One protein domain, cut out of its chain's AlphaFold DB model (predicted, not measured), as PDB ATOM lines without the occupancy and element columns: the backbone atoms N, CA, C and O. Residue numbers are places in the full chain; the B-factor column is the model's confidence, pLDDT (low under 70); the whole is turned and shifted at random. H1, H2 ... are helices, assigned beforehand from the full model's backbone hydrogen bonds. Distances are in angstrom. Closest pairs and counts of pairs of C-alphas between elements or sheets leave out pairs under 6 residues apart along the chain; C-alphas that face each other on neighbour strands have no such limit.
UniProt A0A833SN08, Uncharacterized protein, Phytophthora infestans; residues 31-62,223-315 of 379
ATOM      1  N   PRO A  31      75.458  27.991  94.281       69.62
ATOM      2  CA  PRO A  31      74.494  29.086  94.322       69.62
ATOM      3  C   PRO A  31      73.176  28.702  93.646       69.62
ATOM      4  O   PRO A  31      72.122  29.023  94.178       69.62
ATOM      5  N   LEU A  32      73.199  27.916  92.563       65.88
ATOM      6  CA  LEU A  32      71.976  27.400  91.936       65.88
ATOM      7  C   LEU A  32      71.190  26.471  92.879       65.88
ATOM      8  O   LEU A  32      69.963  26.508  92.920       65.88
ATOM      9  N   HIS A  33      71.877  25.626  93.646       65.12
ATOM     10  CA  HIS A  33      71.258  24.752  94.643       65.12
ATOM     11  C   HIS A  33      70.759  25.533  95.862       65.12
ATOM     12  O   HIS A  33      69.703  25.207  96.397       65.12
ATOM     13  N   ALA A  34      71.482  26.569  96.294       66.50
ATOM     14  CA  ALA A  34      71.028  27.478  97.340       66.50
ATOM     15  C   ALA A  34      69.790  28.275  96.894       66.50
ATOM     16  O   ALA A  34      68.810  28.307  97.628       66.50
ATOM     17  N   TRP A  35      69.790  28.802  95.667       63.22
ATOM     18  CA  TRP A  35      68.653  29.469  95.028       63.22
ATOM     19  C   TRP A  35      67.430  28.556  94.925       63.22
ATOM     20  O   TRP A  35      66.342  28.912  95.364       63.22
ATOM     21  N   LYS A  36      67.606  27.317  94.447       61.78
ATOM     22  CA  LYS A  36      66.523  26.318  94.413       61.78
ATOM     23  C   LYS A  36      65.977  25.988  95.805       61.78
ATOM     24  O   LYS A  36      64.791  25.720  95.932       61.78
ATOM     25  N   ARG A  37      66.815  26.029  96.847       57.38
ATOM     26  CA  ARG A  37      66.386  25.884  98.250       57.38
ATOM     27  C   ARG A  37      65.722  27.137  98.826       57.38
ATOM     28  O   ARG A  37      65.150  27.038  99.902       57.38
ATOM     29  N   LEU A  38      65.816  28.285  98.167       54.94
ATOM     30  CA  LEU A  38      65.100  29.509  98.539       54.94
ATOM     31  C   LEU A  38      63.745  29.607  97.831       54.94
ATOM     32  O   LEU A  38      62.867  30.327  98.293       54.94
ATOM     33  N   GLN A  39      63.549  28.864  96.736       53.81
ATOM     34  CA  GLN A  39      62.267  28.811  96.046       53.81
ATOM     35  C   GLN A  39      61.204  28.161  96.936       53.81
ATOM     36  O   GLN A  39      61.193  26.950  97.171       53.81
ATOM     37  N   VAL A  40      60.266  28.998  97.370       49.44
ATOM     38  CA  VAL A  40      59.116  28.648  98.210       49.44
ATOM     39  C   VAL A  40      58.260  27.542  97.577       49.44
ATOM     40  O   VAL A  40      57.675  26.742  98.297       49.44
ATOM     41  N   SER A  41      58.283  27.384  96.244       52.56
ATOM     42  CA  SER A  41      57.590  26.295  95.536       52.56
ATOM     43  C   SER A  41      58.014  24.886  95.983       52.56
ATOM     44  O   SER A  41      57.260  23.940  95.760       52.56
ATOM     45  N   TYR A  42      59.194  24.723  96.592       51.16
ATOM     46  CA  TYR A  42      59.645  23.442  97.152       51.16
ATOM     47  C   TYR A  42      59.263  23.255  98.631       51.16
ATOM     48  O   TYR A  42      59.339  22.137  99.144       51.16
ATOM     49  N   TYR A  43      58.844  24.322  99.318       45.16
ATOM     50  CA  TYR A  43      58.514  24.337 100.743       45.16
ATOM     51  C   TYR A  43      57.003  24.470 100.937       45.16
ATOM     52  O   TYR A  43      56.489  25.572 101.066       45.16
ATOM     53  N   GLY A  44      56.299  23.339 101.014       48.31
ATOM     54  CA  GLY A  44      54.940  23.312 101.574       48.31
ATOM     55  C   GLY A  44      53.846  22.773 100.660       48.31
ATOM     56  O   GLY A  44      52.749  23.305 100.628       48.31
ATOM     57  N   GLY A  45      54.120  21.689  99.938       56.38
ATOM     58  CA  GLY A  45      53.056  20.825  99.438       56.38
ATOM     59  C   GLY A  45      53.461  19.372  99.613       56.38
ATOM     60  O   GLY A  45      54.449  18.934  99.022       56.38
ATOM     61  N   LYS A  46      52.728  18.602 100.423       62.50
ATOM     62  CA  LYS A  46      52.874  17.139 100.388       62.50
ATOM     63  C   LYS A  46      52.274  16.634  99.072       62.50
ATOM     64  O   LYS A  46      51.182  17.054  98.685       62.50
ATOM     65  N   TYR A  47      52.988  15.757  98.370       76.94
ATOM     66  CA  TYR A  47      52.475  15.130  97.151       76.94
ATOM     67  C   TYR A  47      51.232  14.310  97.495       76.94
ATOM     68  O   TYR A  47      51.212  13.678  98.548       76.94
ATOM     69  N   SER A  48      50.204  14.315  96.642       84.06
ATOM     70  CA  SER A  48      48.977  13.549  96.890       84.06
ATOM     71  C   SER A  48      48.572  12.701  95.695       84.06
ATOM     72  O   SER A  48      48.600  13.204  94.568       84.06
ATOM     73  N   ILE A  49      48.123  11.472  95.944       86.88
ATOM     74  CA  ILE A  49      47.637  10.553  94.899       86.88
ATOM     75  C   ILE A  49      46.407  11.135  94.195       86.88
ATOM     76  O   ILE A  49      46.329  11.111  92.968       86.88
ATOM     77  N   GLU A  50      45.501  11.757  94.951       85.38
ATOM     78  CA  GLU A  50      44.315  12.431  94.408       85.38
ATOM     79  C   GLU A  50      44.663  13.452  93.308       85.38
ATOM     80  O   GLU A  50      44.067  13.436  92.232       85.38
ATOM     81  N   ARG A  51      45.701  14.278  93.519       86.88
ATOM     82  CA  ARG A  51      46.198  15.235  92.510       86.88
ATOM     83  C   ARG A  51      46.711  14.548  91.245       86.88
ATOM     84  O   ARG A  51      46.503  15.068  90.152       86.88
ATOM     85  N   VAL A  52      47.376  13.399  91.374       88.75
ATOM     86  CA  VAL A  52      47.882  12.633  90.222       88.75
ATOM     87  C   VAL A  52      46.716  12.092  89.395       88.75
ATOM     88  O   VAL A  52      46.708  12.256  88.176       88.75
ATOM     89  N   PHE A  53      45.693  11.530  90.046       89.56
ATOM     90  CA  PHE A  53      44.489  11.040  89.369       89.56
ATOM     91  C   PHE A  53      43.664  12.163  88.734       89.56
ATOM     92  O   PHE A  53      43.175  12.003  87.609       89.56
ATOM     93  N   ALA A  54      43.533  13.307  89.410       87.06
ATOM     94  CA  ALA A  54      42.880  14.487  88.852       87.06
ATOM     95  C   ALA A  54      43.623  14.995  87.604       87.06
ATOM     96  O   ALA A  54      42.997  15.259  86.576       87.06
ATOM     97  N   LEU A  55      44.960  15.054  87.658       88.94
ATOM     98  CA  LEU A  55      45.794  15.487  86.538       88.94
ATOM     99  C   LEU A  55      45.752  14.506  85.356       88.94
ATOM    100  O   LEU A  55      45.649  14.955  84.215       88.94
ATOM    101  N   GLU A  56      45.796  13.188  85.593       88.19
ATOM    102  CA  GLU A  56      45.644  12.180  84.528       88.19
ATOM    103  C   GLU A  56      44.284  12.309  83.840       88.19
ATOM    104  O   GLU A  56      44.209  12.325  82.609       88.19
ATOM    105  N   THR A  57      43.216  12.434  84.632       87.75
ATOM    106  CA  THR A  57      41.855  12.589  84.107       87.75
ATOM    107  C   THR A  57      41.773  13.842  83.243       87.75
ATOM    108  O   THR A  57      41.383  13.752  82.081       87.75
ATOM    109  N   TYR A  58      42.241  14.983  83.760       86.62
ATOM    110  CA  TYR A  58      42.271  16.240  83.016       86.62
ATOM    111  C   TYR A  58      43.070  16.123  81.712       86.62
ATOM    112  O   TYR A  58      42.578  16.542  80.666       86.62
ATOM    113  N   ALA A  59      44.262  15.520  81.745       86.31
ATOM    114  CA  ALA A  59      45.115  15.368  80.568       86.31
ATOM    115  C   ALA A  59      44.492  14.479  79.477       86.31
ATOM    116  O   ALA A  59      44.733  14.714  78.296       86.31
ATOM    117  N   ARG A  60      43.688  13.473  79.851       85.44
ATOM    118  CA  ARG A  60      43.013  12.585  78.889       85.44
ATOM    119  C   ARG A  60      41.727  13.173  78.312       85.44
ATOM    120  O   ARG A  60      41.421  12.912  77.155       85.44
ATOM    121  N   THR A  61      40.954  13.912  79.106       86.94
ATOM    122  CA  THR A  61      39.613  14.378  78.700       86.94
ATOM    123  C   THR A  61      39.611  15.762  78.061       86.94
ATOM    124  O   THR A  61      38.623  16.159  77.449       86.94
ATOM    125  N   THR A  62      40.675  16.537  78.252       86.88
ATOM    126  CA  THR A  62      40.703  17.952  77.877       86.88
ATOM    127  C   THR A  62      41.282  18.141  76.479       86.88
ATOM    128  O   THR A  62      42.384  17.684  76.188       86.88
ATOM    129  N   VAL A 223      66.861  50.861  78.365       72.31
ATOM    130  CA  VAL A 223      66.435  49.683  77.571       72.31
ATOM    131  C   VAL A 223      67.245  48.431  77.948       72.31
ATOM    132  O   VAL A 223      66.727  47.315  77.938       72.31
ATOM    133  N   ILE A 224      68.499  48.630  78.363       70.94
ATOM    134  CA  ILE A 224      69.416  47.594  78.842       70.94
ATOM    135  C   ILE A 224      68.857  46.871  80.075       70.94
ATOM    136  O   ILE A 224      68.935  45.648  80.130       70.94
ATOM    137  N   ALA A 225      68.265  47.579  81.042       70.81
ATOM    138  CA  ALA A 225      67.741  46.981  82.270       70.81
ATOM    139  C   ALA A 225      66.512  46.097  81.998       70.81
ATOM    140  O   ALA A 225      66.478  44.948  82.432       70.81
ATOM    141  N   ILE A 226      65.549  46.588  81.209       70.38
ATOM    142  CA  ILE A 226      64.360  45.811  80.813       70.38
ATOM    143  C   ILE A 226      64.776  44.570  80.011       70.38
ATOM    144  O   ILE A 226      64.290  43.463  80.263       70.38
ATOM    145  N   THR A 227      65.715  44.744  79.076       73.06
ATOM    146  CA  THR A 227      66.240  43.643  78.258       73.06
ATOM    147  C   THR A 227      66.961  42.612  79.128       73.06
ATOM    148  O   THR A 227      66.722  41.417  78.982       73.06
ATOM    149  N   ALA A 228      67.793  43.047  80.079       78.19
ATOM    150  CA  ALA A 228      68.527  42.157  80.977       78.19
ATOM    151  C   ALA A 228      67.605  41.352  81.906       78.19
ATOM    152  O   ALA A 228      67.824  40.150  82.078       78.19
ATOM    153  N   ILE A 229      66.561  41.979  82.463       74.75
ATOM    154  CA  ILE A 229      65.553  41.294  83.289       74.75
ATOM    155  C   ILE A 229      64.833  40.236  82.448       74.75
ATOM    156  O   ILE A 229      64.836  39.060  82.804       74.75
ATOM    157  N   SER A 230      64.331  40.625  81.273       74.25
ATOM    158  CA  SER A 230      63.605  39.718  80.374       74.25
ATOM    159  C   SER A 230      64.459  38.515  79.954       74.25
ATOM    160  O   SER A 230      63.997  37.375  79.978       74.25
ATOM    161  N   VAL A 231      65.730  38.741  79.601       83.19
ATOM    162  CA  VAL A 231      66.670  37.665  79.238       83.19
ATOM    163  C   VAL A 231      66.925  36.731  80.420       83.19
ATOM    164  O   VAL A 231      66.982  35.514  80.235       83.19
ATOM    165  N   THR A 232      67.052  37.275  81.631       79.25
ATOM    166  CA  THR A 232      67.272  36.478  82.844       79.25
ATOM    167  C   THR A 232      66.064  35.595  83.154       79.25
ATOM    168  O   THR A 232      66.241  34.403  83.412       79.25
ATOM    169  N   ASP A 233      64.846  36.127  83.036       77.31
ATOM    170  CA  ASP A 233      63.604  35.377  83.261       77.31
ATOM    171  C   ASP A 233      63.411  34.261  82.226       77.31
ATOM    172  O   ASP A 233      63.063  33.123  82.572       77.31
ATOM    173  N   LEU A 234      63.710  34.544  80.952       85.12
ATOM    174  CA  LEU A 234      63.697  33.537  79.887       85.12
ATOM    175  C   LEU A 234      64.731  32.439  80.150       85.12
ATOM    176  O   LEU A 234      64.415  31.251  80.051       85.12
ATOM    177  N   LEU A 235      65.952  32.812  80.540       85.06
ATOM    178  CA  LEU A 235      67.008  31.854  80.857       85.06
ATOM    179  C   LEU A 235      66.633  30.988  82.068       85.06
ATOM    180  O   LEU A 235      66.790  29.764  82.022       85.06
ATOM    181  N   GLN A 236      66.087  31.589  83.127       83.44
ATOM    182  CA  GLN A 236      65.596  30.874  84.305       83.44
ATOM    183  C   GLN A 236      64.484  29.886  83.935       83.44
ATOM    184  O   GLN A 236      64.516  28.730  84.374       83.44
ATOM    185  N   THR A 237      63.545  30.308  83.088       82.75
ATOM    186  CA  THR A 237      62.454  29.460  82.590       82.75
ATOM    187  C   THR A 237      63.002  28.269  81.805       82.75
ATOM    188  O   THR A 237      62.634  27.123  82.082       82.75
ATOM    189  N   CYS A 238      63.955  28.503  80.900       85.06
ATOM    190  CA  CYS A 238      64.628  27.452  80.138       85.06
ATOM    191  C   CYS A 238      65.366  26.455  81.044       85.06
ATOM    192  O   CYS A 238      65.221  25.244  80.869       85.06
ATOM    193  N   ILE A 239      66.114  26.930  82.046       84.00
ATOM    194  CA  ILE A 239      66.827  26.067  83.003       84.00
ATOM    195  C   ILE A 239      65.842  25.216  83.813       84.00
ATOM    196  O   ILE A 239      66.090  24.027  84.042       84.00
ATOM    197  N   MET A 240      64.724  25.801  84.251       81.69
ATOM    198  CA  MET A 240      63.692  25.085  85.000       81.69
ATOM    199  C   MET A 240      63.020  24.010  84.139       81.69
ATOM    200  O   MET A 240      62.896  22.864  84.583       81.69
ATOM    201  N   LEU A 241      62.671  24.345  82.894       85.38
ATOM    202  CA  LEU A 241      62.056  23.419  81.944       85.38
ATOM    203  C   LEU A 241      63.006  22.277  81.568       85.38
ATOM    204  O   LEU A 241      62.620  21.108  81.599       85.38
ATOM    205  N   TYR A 242      64.274  22.591  81.301       84.50
ATOM    206  CA  TYR A 242      65.307  21.591  81.045       84.50
ATOM    207  C   TYR A 242      65.517  20.674  82.258       84.50
ATOM    208  O   TYR A 242      65.597  19.451  82.120       84.50
ATOM    209  N   GLY A 243      65.549  21.243  83.468       86.62
ATOM    210  CA  GLY A 243      65.637  20.481  84.712       86.62
ATOM    211  C   GLY A 243      64.461  19.519  84.899       86.62
ATOM    212  O   GLY A 243      64.670  18.369  85.294       86.62
ATOM    213  N   LEU A 244      63.242  19.959  84.581       85.62
ATOM    214  CA  LEU A 244      62.040  19.126  84.623       85.62
ATOM    215  C   LEU A 244      62.093  18.005  83.579       85.62
ATOM    216  O   LEU A 244      61.852  16.842  83.912       85.62
ATOM    217  N   HIS A 245      62.464  18.330  82.339       87.31
ATOM    218  CA  HIS A 245      62.600  17.350  81.265       87.31
ATOM    219  C   HIS A 245      63.632  16.274  81.623       87.31
ATOM    220  O   HIS A 245      63.330  15.080  81.580       87.31
ATOM    221  N   ARG A 246      64.819  16.681  82.091       87.69
ATOM    222  CA  ARG A 246      65.881  15.756  82.514       87.69
ATOM    223  C   ARG A 246      65.426  14.833  83.647       87.69
ATOM    224  O   ARG A 246      65.683  13.634  83.585       87.69
ATOM    225  N   ARG A 247      64.735  15.363  84.664       86.94
ATOM    226  CA  ARG A 247      64.174  14.557  85.769       86.94
ATOM    227  C   ARG A 247      63.133  13.553  85.268       86.94
ATOM    228  O   ARG A 247      63.141  12.408  85.706       86.94
ATOM    229  N   THR A 248      62.289  13.970  84.326       86.75
ATOM    230  CA  THR A 248      61.250  13.127  83.713       86.75
ATOM    231  C   THR A 248      61.869  11.963  82.938       86.75
ATOM    232  O   THR A 248      61.474  10.815  83.127       86.75
ATOM    233  N   VAL A 249      62.882  12.238  82.112       87.56
ATOM    234  CA  VAL A 249      63.606  11.202  81.356       87.56
ATOM    235  C   VAL A 249      64.339  10.243  82.296       87.56
ATOM    236  O   VAL A 249      64.326   9.038  82.064       87.56
ATOM    237  N   TRP A 250      64.925  10.757  83.379       87.50
ATOM    238  CA  TRP A 250      65.678   9.947  84.336       87.50
ATOM    239  C   TRP A 250      64.798   9.016  85.184       87.50
ATOM    240  O   TRP A 250      65.178   7.874  85.429       87.50
ATOM    241  N   ILE A 251      63.618   9.470  85.627       87.94
ATOM    242  CA  ILE A 251      62.732   8.656  86.478       87.94
ATOM    243  C   ILE A 251      61.914   7.632  85.686       87.94
ATOM    244  O   ILE A 251      61.540   6.589  86.222       87.94
ATOM    245  N   ARG A 252      61.659   7.905  84.401       86.81
ATOM    246  CA  ARG A 252      60.862   7.052  83.513       86.81
ATOM    247  C   ARG A 252      61.264   5.565  83.527       86.81
ATOM    248  O   ARG A 252      60.359   4.760  83.726       86.81
ATOM    249  N   PRO A 253      62.539   5.159  83.339       85.31
ATOM    250  CA  PRO A 253      62.902   3.737  83.318       85.31
ATOM    251  C   PRO A 253      62.626   3.037  84.654       85.31
ATOM    252  O   PRO A 253      62.067   1.947  84.665       85.31
ATOM    253  N   ARG A 254      62.922   3.700  85.779       85.50
ATOM    254  CA  ARG A 254      62.659   3.159  87.124       85.50
ATOM    255  C   ARG A 254      61.173   2.963  87.379       85.50
ATOM    256  O   ARG A 254      60.757   1.967  87.958       85.50
ATOM    257  N   LEU A 255      60.369   3.925  86.937       85.44
ATOM    258  CA  LEU A 255      58.925   3.850  87.082       85.44
ATOM    259  C   LEU A 255      58.338   2.745  86.197       85.44
ATOM    260  O   LEU A 255      57.449   2.017  86.629       85.44
ATOM    261  N   HIS A 256      58.861   2.584  84.981       84.81
ATOM    262  CA  HIS A 256      58.472   1.499  84.086       84.81
ATOM    263  C   HIS A 256      58.760   0.121  84.705       84.81
ATOM    264  O   HIS A 256      57.871  -0.728  84.734       84.81
ATOM    265  N   GLU A 257      59.961  -0.071  85.257       84.19
ATOM    266  CA  GLU A 257      60.363  -1.295  85.963       84.19
ATOM    267  C   GLU A 257      59.468  -1.582  87.178       84.19
ATOM    268  O   GLU A 257      58.922  -2.674  87.302       84.19
ATOM    269  N   ALA A 258      59.221  -0.583  88.030       83.25
ATOM    270  CA  ALA A 258      58.363  -0.748  89.205       83.25
ATOM    271  C   ALA A 258      56.911  -1.105  88.845       83.25
ATOM    272  O   ALA A 258      56.235  -1.810  89.593       83.25
ATOM    273  N   THR A 259      56.419  -0.623  87.700       82.88
ATOM    274  CA  THR A 259      55.029  -0.844  87.282       82.88
ATOM    275  C   THR A 259      54.846  -2.183  86.558       82.88
ATOM    276  O   THR A 259      53.741  -2.729  86.598       82.88
ATOM    277  N   ASN A 260      55.893  -2.735  85.921       75.69
ATOM    278  CA  ASN A 260      55.820  -3.925  85.055       75.69
ATOM    279  C   ASN A 260      54.620  -3.867  84.089       75.69
ATOM    280  O   ASN A 260      53.851  -4.820  83.970       75.69
ATOM    281  N   ASN A 261      54.387  -2.699  83.479       66.81
ATOM    282  CA  ASN A 261      53.180  -2.455  82.698       66.81
ATOM    283  C   ASN A 261      53.347  -2.968  81.250       66.81
ATOM    284  O   ASN A 261      54.221  -2.467  80.547       66.81
ATOM    285  N   PRO A 262      52.506  -3.907  80.771       57.09
ATOM    286  CA  PRO A 262      52.531  -4.371  79.383       57.09
ATOM    287  C   PRO A 262      51.890  -3.382  78.393       57.09
ATOM    288  O   PRO A 262      52.066  -3.527  77.183       57.09
ATOM    289  N   SER A 263      51.141  -2.375  78.863       57.81
ATOM    290  CA  SER A 263      50.591  -1.340  77.981       57.81
ATOM    291  C   SER A 263      51.723  -0.396  77.568       57.81
ATOM    292  O   SER A 263      52.294   0.266  78.432       57.81
ATOM    293  N   GLY A 264      52.051  -0.314  76.274       60.19
ATOM    294  CA  GLY A 264      53.180   0.450  75.701       60.19
ATOM    295  C   GLY A 264      53.137   1.983  75.855       60.19
ATOM    296  O   GLY A 264      53.598   2.714  74.979       60.19
ATOM    297  N   THR A 265      52.569   2.501  76.945       66.38
ATOM    298  CA  THR A 265      52.433   3.931  77.224       66.38
ATOM    299  C   THR A 265      53.668   4.449  77.958       66.38
ATOM    300  O   THR A 265      53.975   4.036  79.072       66.38
ATOM    301  N   ASN A 266      54.366   5.403  77.343       74.62
ATOM    302  CA  ASN A 266      55.654   5.923  77.821       74.62
ATOM    303  C   ASN A 266      55.551   7.192  78.688       74.62
ATOM    304  O   ASN A 266      56.575   7.767  79.063       74.62
ATOM    305  N   CYS A 267      54.336   7.665  78.976       86.44
ATOM    306  CA  CYS A 267      54.134   8.893  79.737       86.44
ATOM    307  C   CYS A 267      54.343   8.647  81.240       86.44
ATOM    308  O   CYS A 267      53.784   7.718  81.822       86.44
ATOM    309  N   VAL A 268      55.122   9.513  81.896       88.94
ATOM    310  CA  VAL A 268      55.395   9.404  83.341       88.94
ATOM    311  C   VAL A 268      54.113   9.535  84.165       88.94
ATOM    312  O   VAL A 268      53.952   8.818  85.147       88.94
ATOM    313  N   LEU A 269      53.169  10.381  83.738       89.00
ATOM    314  CA  LEU A 269      51.893  10.572  84.430       89.00
ATOM    315  C   LEU A 269      51.037   9.299  84.431       89.00
ATOM    316  O   LEU A 269      50.490   8.925  85.467       89.00
ATOM    317  N   THR A 270      50.948   8.609  83.292       86.88
ATOM    318  CA  THR A 270      50.170   7.366  83.185       86.88
ATOM    319  C   THR A 270      50.827   6.235  83.960       86.88
ATOM    320  O   THR A 270      50.131   5.487  84.638       86.88
ATOM    321  N   LEU A 271      52.161   6.144  83.927       87.81
ATOM    322  CA  LEU A 271      52.907   5.150  84.704       87.81
ATOM    323  C   LEU A 271      52.742   5.376  86.217       87.81
ATOM    324  O   LEU A 271      52.449   4.437  86.955       87.81
ATOM    325  N   ALA A 272      52.842   6.629  86.670       88.56
ATOM    326  CA  ALA A 272      52.640   6.990  88.072       88.56
ATOM    327  C   ALA A 272      51.208   6.676  88.524       88.56
ATOM    328  O   ALA A 272      51.005   6.117  89.601       88.56
ATOM    329  N   SER A 273      50.221   6.963  87.671       87.75
ATOM    330  CA  SER A 273      48.818   6.649  87.946       87.75
ATOM    331  C   SER A 273      48.574   5.139  88.013       87.75
ATOM    332  O   SER A 273      47.900   4.677  88.926       87.75
ATOM    333  N   SER A 274      49.169   4.341  87.118       86.38
ATOM    334  CA  SER A 274      49.061   2.876  87.182       86.38
ATOM    335  C   SER A 274      49.726   2.276  88.420       86.38
ATOM    336  O   SER A 274      49.166   1.355  89.008       86.38
ATOM    337  N   LEU A 275      50.867   2.822  88.857       87.25
ATOM    338  CA  LEU A 275      51.509   2.403  90.104       87.25
ATOM    339  C   LEU A 275      50.603   2.683  91.307       87.25
ATOM    340  O   LEU A 275      50.462   1.826  92.169       87.25
ATOM    341  N   CYS A 276      49.952   3.850  91.341       86.00
ATOM    342  CA  CYS A 276      49.027   4.201  92.419       86.00
ATOM    343  C   CYS A 276      47.734   3.370  92.390       86.00
ATOM    344  O   CYS A 276      47.144   3.156  93.441       86.00
ATOM    345  N   ARG A 277      47.290   2.892  91.216       85.75
ATOM    346  CA  ARG A 277      46.110   2.014  91.071       85.75
ATOM    347  C   ARG A 277      46.373   0.565  91.500       85.75
ATOM    348  O   ARG A 277      45.436  -0.157  91.835       85.75
ATOM    349  N   ASP A 278      47.621   0.112  91.492       84.56
ATOM    350  CA  ASP A 278      47.985  -1.243  91.905       84.56
ATOM    351  C   ASP A 278      48.329  -1.262  93.403       84.56
ATOM    352  O   ASP A 278      49.441  -0.928  93.810       84.56
ATOM    353  N   ILE A 279      47.357  -1.663  94.229       80.69
ATOM    354  CA  ILE A 279      47.481  -1.696  95.697       80.69
ATOM    355  C   ILE A 279      48.683  -2.541  96.144       80.69
ATOM    356  O   ILE A 279      49.396  -2.160  97.073       80.69
ATOM    357  N   GLY A 280      48.929  -3.674  95.478       79.81
ATOM    358  CA  GLY A 280      50.004  -4.597  95.837       79.81
ATOM    359  C   GLY A 280      51.392  -4.052  95.514       79.81
ATOM    360  O   GLY A 280      52.341  -4.305  96.255       79.81
ATOM    361  N   LYS A 281      51.530  -3.284  94.427       83.25
ATOM    362  CA  LYS A 281      52.794  -2.606  94.094       83.25
ATOM    363  C   LYS A 281      53.006  -1.350  94.920       83.25
ATOM    364  O   LYS A 281      54.137  -1.101  95.340       83.25
ATOM    365  N   PHE A 282      51.941  -0.586  95.158       82.56
ATOM    366  CA  PHE A 282      51.980   0.640  95.944       82.56
ATOM    367  C   PHE A 282      52.350   0.374  97.408       82.56
ATOM    368  O   PHE A 282      53.191   1.081  97.958       82.56
ATOM    369  N   SER A 283      51.802  -0.683  98.020       77.12
ATOM    370  CA  SER A 283      52.111  -1.054  99.411       77.12
ATOM    371  C   SER A 283      53.583  -1.414  99.640       77.12
ATOM    372  O   SER A 283      54.076  -1.284 100.757       77.12
ATOM    373  N   ARG A 284      54.299  -1.819  98.583       80.88
ATOM    374  CA  ARG A 284      55.732  -2.150  98.614       80.88
ATOM    375  C   ARG A 284      56.655  -0.931  98.474       80.88
ATOM    376  O   ARG A 284      57.869  -1.103  98.537       80.88
ATOM    377  N   GLN A 285      56.116   0.265  98.235       81.38
ATOM    378  CA  GLN A 285      56.910   1.488  98.065       81.38
ATOM    379  C   GLN A 285      57.083   2.247  99.389       81.38
ATOM    380  O   GLN A 285      56.212   2.210 100.259       81.38
ATOM    381  N   ASP A 286      58.177   3.004  99.513       78.88
ATOM    382  CA  ASP A 286      58.333   3.988 100.590       78.88
ATOM    383  C   ASP A 286      57.367   5.168 100.367       78.88
ATOM    384  O   ASP A 286      57.412   5.851  99.341       78.88
ATOM    385  N   ARG A 287      56.474   5.391 101.336       73.81
ATOM    386  CA  ARG A 287      55.396   6.394 101.283       73.81
ATOM    387  C   ARG A 287      55.755   7.700 101.998       73.81
ATOM    388  O   ARG A 287      54.907   8.589 102.107       73.81
ATOM    389  N   HIS A 288      56.988   7.859 102.491       75.12
ATOM    390  CA  HIS A 288      57.342   8.990 103.345       75.12
ATOM    391  C   HIS A 288      57.136  10.365 102.669       75.12
ATOM    392  O   HIS A 288      57.913  10.819 101.824       75.12
ATOM    393  N   GLY A 289      56.102  11.090 103.110       72.12
ATOM    394  CA  GLY A 289      55.750  12.420 102.597       72.12
ATOM    395  C   GLY A 289      54.750  12.432 101.433       72.12
ATOM    396  O   GLY A 289      54.551  13.498 100.844       72.12
ATOM    397  N   ILE A 290      54.116  11.295 101.124       76.31
ATOM    398  CA  ILE A 290      53.006  11.182 100.167       76.31
ATOM    399  C   ILE A 290      51.689  11.074 100.949       76.31
ATOM    400  O   ILE A 290      51.530  10.194 101.786       76.31
ATOM    401  N   ARG A 291      50.740  11.974 100.681       82.38
ATOM    402  CA  ARG A 291      49.356  11.895 101.172       82.38
ATOM    403  C   ARG A 291      48.493  11.115 100.173       82.38
ATOM    404  O   ARG A 291      48.746  11.128  98.971       82.38
ATOM    405  N   ILE A 292      47.435  10.472 100.649       84.00
ATOM    406  CA  ILE A 292      46.450   9.839  99.760       84.00
ATOM    407  C   ILE A 292      45.517  10.920  99.206       84.00
ATOM    408  O   ILE A 292      45.462  11.138  97.993       84.00
ATOM    409  N   ARG A 293      44.882  11.668 100.114       81.25
ATOM    410  CA  ARG A 293      43.998  12.798  99.815       81.25
ATOM    411  C   ARG A 293      44.747  14.124  99.733       81.25
ATOM    412  O   ARG A 293      45.755  14.337 100.417       81.25
ATOM    413  N   SER A 294      44.266  15.011  98.872       78.00
ATOM    414  CA  SER A 294      44.738  16.391  98.796       78.00
ATOM    415  C   SER A 294      44.032  17.259  99.844       78.00
ATOM    416  O   SER A 294      42.940  16.943 100.297       78.00
ATOM    417  N   CYS A 295      44.648  18.378 100.236       67.69
ATOM    418  CA  CYS A 295      44.018  19.360 101.131       67.69
ATOM    419  C   CYS A 295      42.888  20.155 100.457       67.69
ATOM    420  O   CYS A 295      42.191  20.901 101.148       67.69
ATOM    421  N   LEU A 296      42.787  20.037  99.129       66.94
ATOM    422  CA  LEU A 296      41.768  20.624  98.268       66.94
ATOM    423  C   LEU A 296      40.979  19.492  97.631       66.94
ATOM    424  O   LEU A 296      41.582  18.556  97.107       66.94
ATOM    425  N   VAL A 297      39.657  19.595  97.642       65.50
ATOM    426  CA  VAL A 297      38.787  18.581  97.046       65.50
ATOM    427  C   VAL A 297      38.872  18.676  95.524       65.50
ATOM    428  O   VAL A 297      38.556  19.715  94.939       65.50
ATOM    429  N   HIS A 298      39.299  17.598  94.866       75.50
ATOM    430  CA  HIS A 298      39.316  17.525  93.405       75.50
ATOM    431  C   HIS A 298      38.124  16.715  92.900       75.50
ATOM    432  O   HIS A 298      37.749  15.690  93.462       75.50
ATOM    433  N   ARG A 299      37.542  17.138  91.774       71.19
ATOM    434  CA  ARG A 299      36.480  16.373  91.113       71.19
ATOM    435  C   ARG A 299      37.092  15.161  90.409       71.19
ATOM    436  O   ARG A 299      37.599  15.288  89.294       71.19
ATOM    437  N   ILE A 300      37.058  14.002  91.055       80.81
ATOM    438  CA  ILE A 300      37.561  12.745  90.492       80.81
ATOM    439  C   ILE A 300      36.411  11.781  90.154       80.81
ATOM    440  O   ILE A 300      35.283  11.945  90.607       80.81
ATOM    441  N   SER A 301      36.692  10.799  89.293       81.50
ATOM    442  CA  SER A 301      35.736   9.741  88.935       81.50
ATOM    443  C   SER A 301      35.419   8.849  90.141       81.50
ATOM    444  O   SER A 301      36.308   8.577  90.947       81.50
ATOM    445  N   GLU A 302      34.195   8.325  90.209       81.94
ATOM    446  CA  GLU A 302      33.721   7.410  91.258       81.94
ATOM    447  C   GLU A 302      34.639   6.184  91.436       81.94
ATOM    448  O   GLU A 302      34.937   5.771  92.552       81.94
ATOM    449  N   ILE A 303      35.207   5.667  90.340       81.62
ATOM    450  CA  ILE A 303      36.175   4.558  90.380       81.62
ATOM    451  C   ILE A 303      37.461   4.966  91.118       81.62
ATOM    452  O   ILE A 303      38.030   4.176  91.869       81.62
ATOM    453  N   ASN A 304      37.937   6.195  90.903       82.88
ATOM    454  CA  ASN A 304      39.131   6.701  91.581       82.88
ATOM    455  C   ASN A 304      38.836   7.018  93.056       82.88
ATOM    456  O   ASN A 304      39.724   6.843  93.882       82.88
ATOM    457  N   GLU A 305      37.611   7.442  93.390       83.38
ATOM    458  CA  GLU A 305      37.174   7.647  94.781       83.38
ATOM    459  C   GLU A 305      37.220   6.353  95.591       83.38
ATOM    460  O   GLU A 305      37.864   6.298  96.639       83.38
ATOM    461  N   ILE A 306      36.596   5.293  95.070       82.44
ATOM    462  CA  ILE A 306      36.590   3.968  95.705       82.44
ATOM    463  C   ILE A 306      38.027   3.463  95.882       82.44
ATOM    464  O   ILE A 306      38.386   2.894  96.913       82.44
ATOM    465  N   HIS A 307      38.884   3.715  94.889       84.94
ATOM    466  CA  HIS A 307      40.289   3.330  94.953       84.94
ATOM    467  C   HIS A 307      41.063   4.088  96.041       84.94
ATOM    468  O   HIS A 307      41.768   3.465  96.834       84.94
ATOM    469  N   LEU A 308      40.881   5.408  96.148       84.94
ATOM    470  CA  LEU A 308      41.500   6.209  97.208       84.94
ATOM    471  C   LEU A 308      41.033   5.778  98.604       84.94
ATOM    472  O   LEU A 308      41.861   5.703  99.508       84.94
ATOM    473  N   GLN A 309      39.750   5.439  98.770       84.19
ATOM    474  CA  GLN A 309      39.237   4.873 100.026       84.19
ATOM    475  C   GLN A 309      39.911   3.535 100.357       84.19
ATOM    476  O   GLN A 309      40.299   3.291 101.497       84.19
ATOM    477  N   SER A 310      40.122   2.674  99.358       82.94
ATOM    478  CA  SER A 310      40.846   1.414  99.558       82.94
ATOM    479  C   SER A 310      42.314   1.624  99.940       82.94
ATOM    480  O   SER A 310      42.854   0.819 100.697       82.94
ATOM    481  N   LEU A 311      42.968   2.666  99.417       82.50
ATOM    482  CA  LEU A 311      44.354   3.002  99.754       82.50
ATOM    483  C   LEU A 311      44.489   3.542 101.184       82.50
ATOM    484  O   LEU A 311      45.519   3.325 101.819       82.50
ATOM    485  N   GLU A 312      43.463   4.229 101.690       83.25
ATOM    486  CA  GLU A 312      43.431   4.805 103.041       83.25
ATOM    487  C   GLU A 312      43.399   3.732 104.134       83.25
ATOM    488  O   GLU A 312      43.977   3.907 105.203       83.25
ATOM    489  N   ASN A 313      42.836   2.567 103.816       80.50
ATOM    490  CA  ASN A 313      42.781   1.416 104.713       80.50
ATOM    491  C   ASN A 313      44.115   0.647 104.833       80.50
ATOM    492  O   ASN A 313      44.175  -0.356 105.544       80.50
ATOM    493  N   ILE A 314      45.187   1.067 104.146       73.31
ATOM    494  CA  ILE A 314      46.497   0.397 104.189       73.31
ATOM    495  C   ILE A 314      47.330   0.972 105.349       73.31
ATOM    496  O   ILE A 314      47.764   2.125 105.250       73.31
ATOM    497  N   PRO A 315      47.657   0.183 106.395       62.78
ATOM    498  CA  PRO A 315      48.451   0.663 107.527       62.78
ATOM    499  C   PRO A 315      49.788   1.253 107.058       62.78
ATOM    500  O   PRO A 315      50.443   0.687 106.182       62.78
TER     501      PRO A 315
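AT A GLANCE: This is residues 31 to 62 and 223 to 315 of the 379 residues of an uncharacterized protein of Phytophthora infestans (UniProt A0A833SN08). H3 reaches as a long arm from a head of H2, H4, H5 and H6; H1 stays away from them. The 125 printed residues include six named helices and no named strand, all helix. The whole is loose, radius of gyration of the C-alphas 18.1 A, spanning 58 by 32 by 32 A.

HOW THE PARTS SIT: Start at H1, residues 31 to 38; it touches no helix. H2, residues 49 to 61, touches H4, residues 268 to 277, at a steep tilt of 55 degrees, closest at C-alphas 53 and 273, 6.3 A. H3, residues 223 to 259, touches H4 with residues 248 to 259 alone, closest at C-alphas 259 and 275, 5.6 A. H5, residues 279 to 282, follows H4 by a tight link. H6, residues 302 to 312, only just touches H2, with 3 pairs of C-alphas within 8 A. In H3, 31 of 33 O i to N i+4 pairs are within hydrogen-bond range.

IN THESE COORDINATES: Find C-alpha 31 at (74.494, 29.086, 94.322) and C-alpha 223 at (66.435, 49.683, 77.571); from there H3 runs 52.7 A, with a kink of 37 degrees near residue 253.

THE WHOLE: Across the cut, C-alphas 62 and 223 are 40.9 A apart. The H5 to H6 link is long. Find pLDDT under 70 in 25 residues.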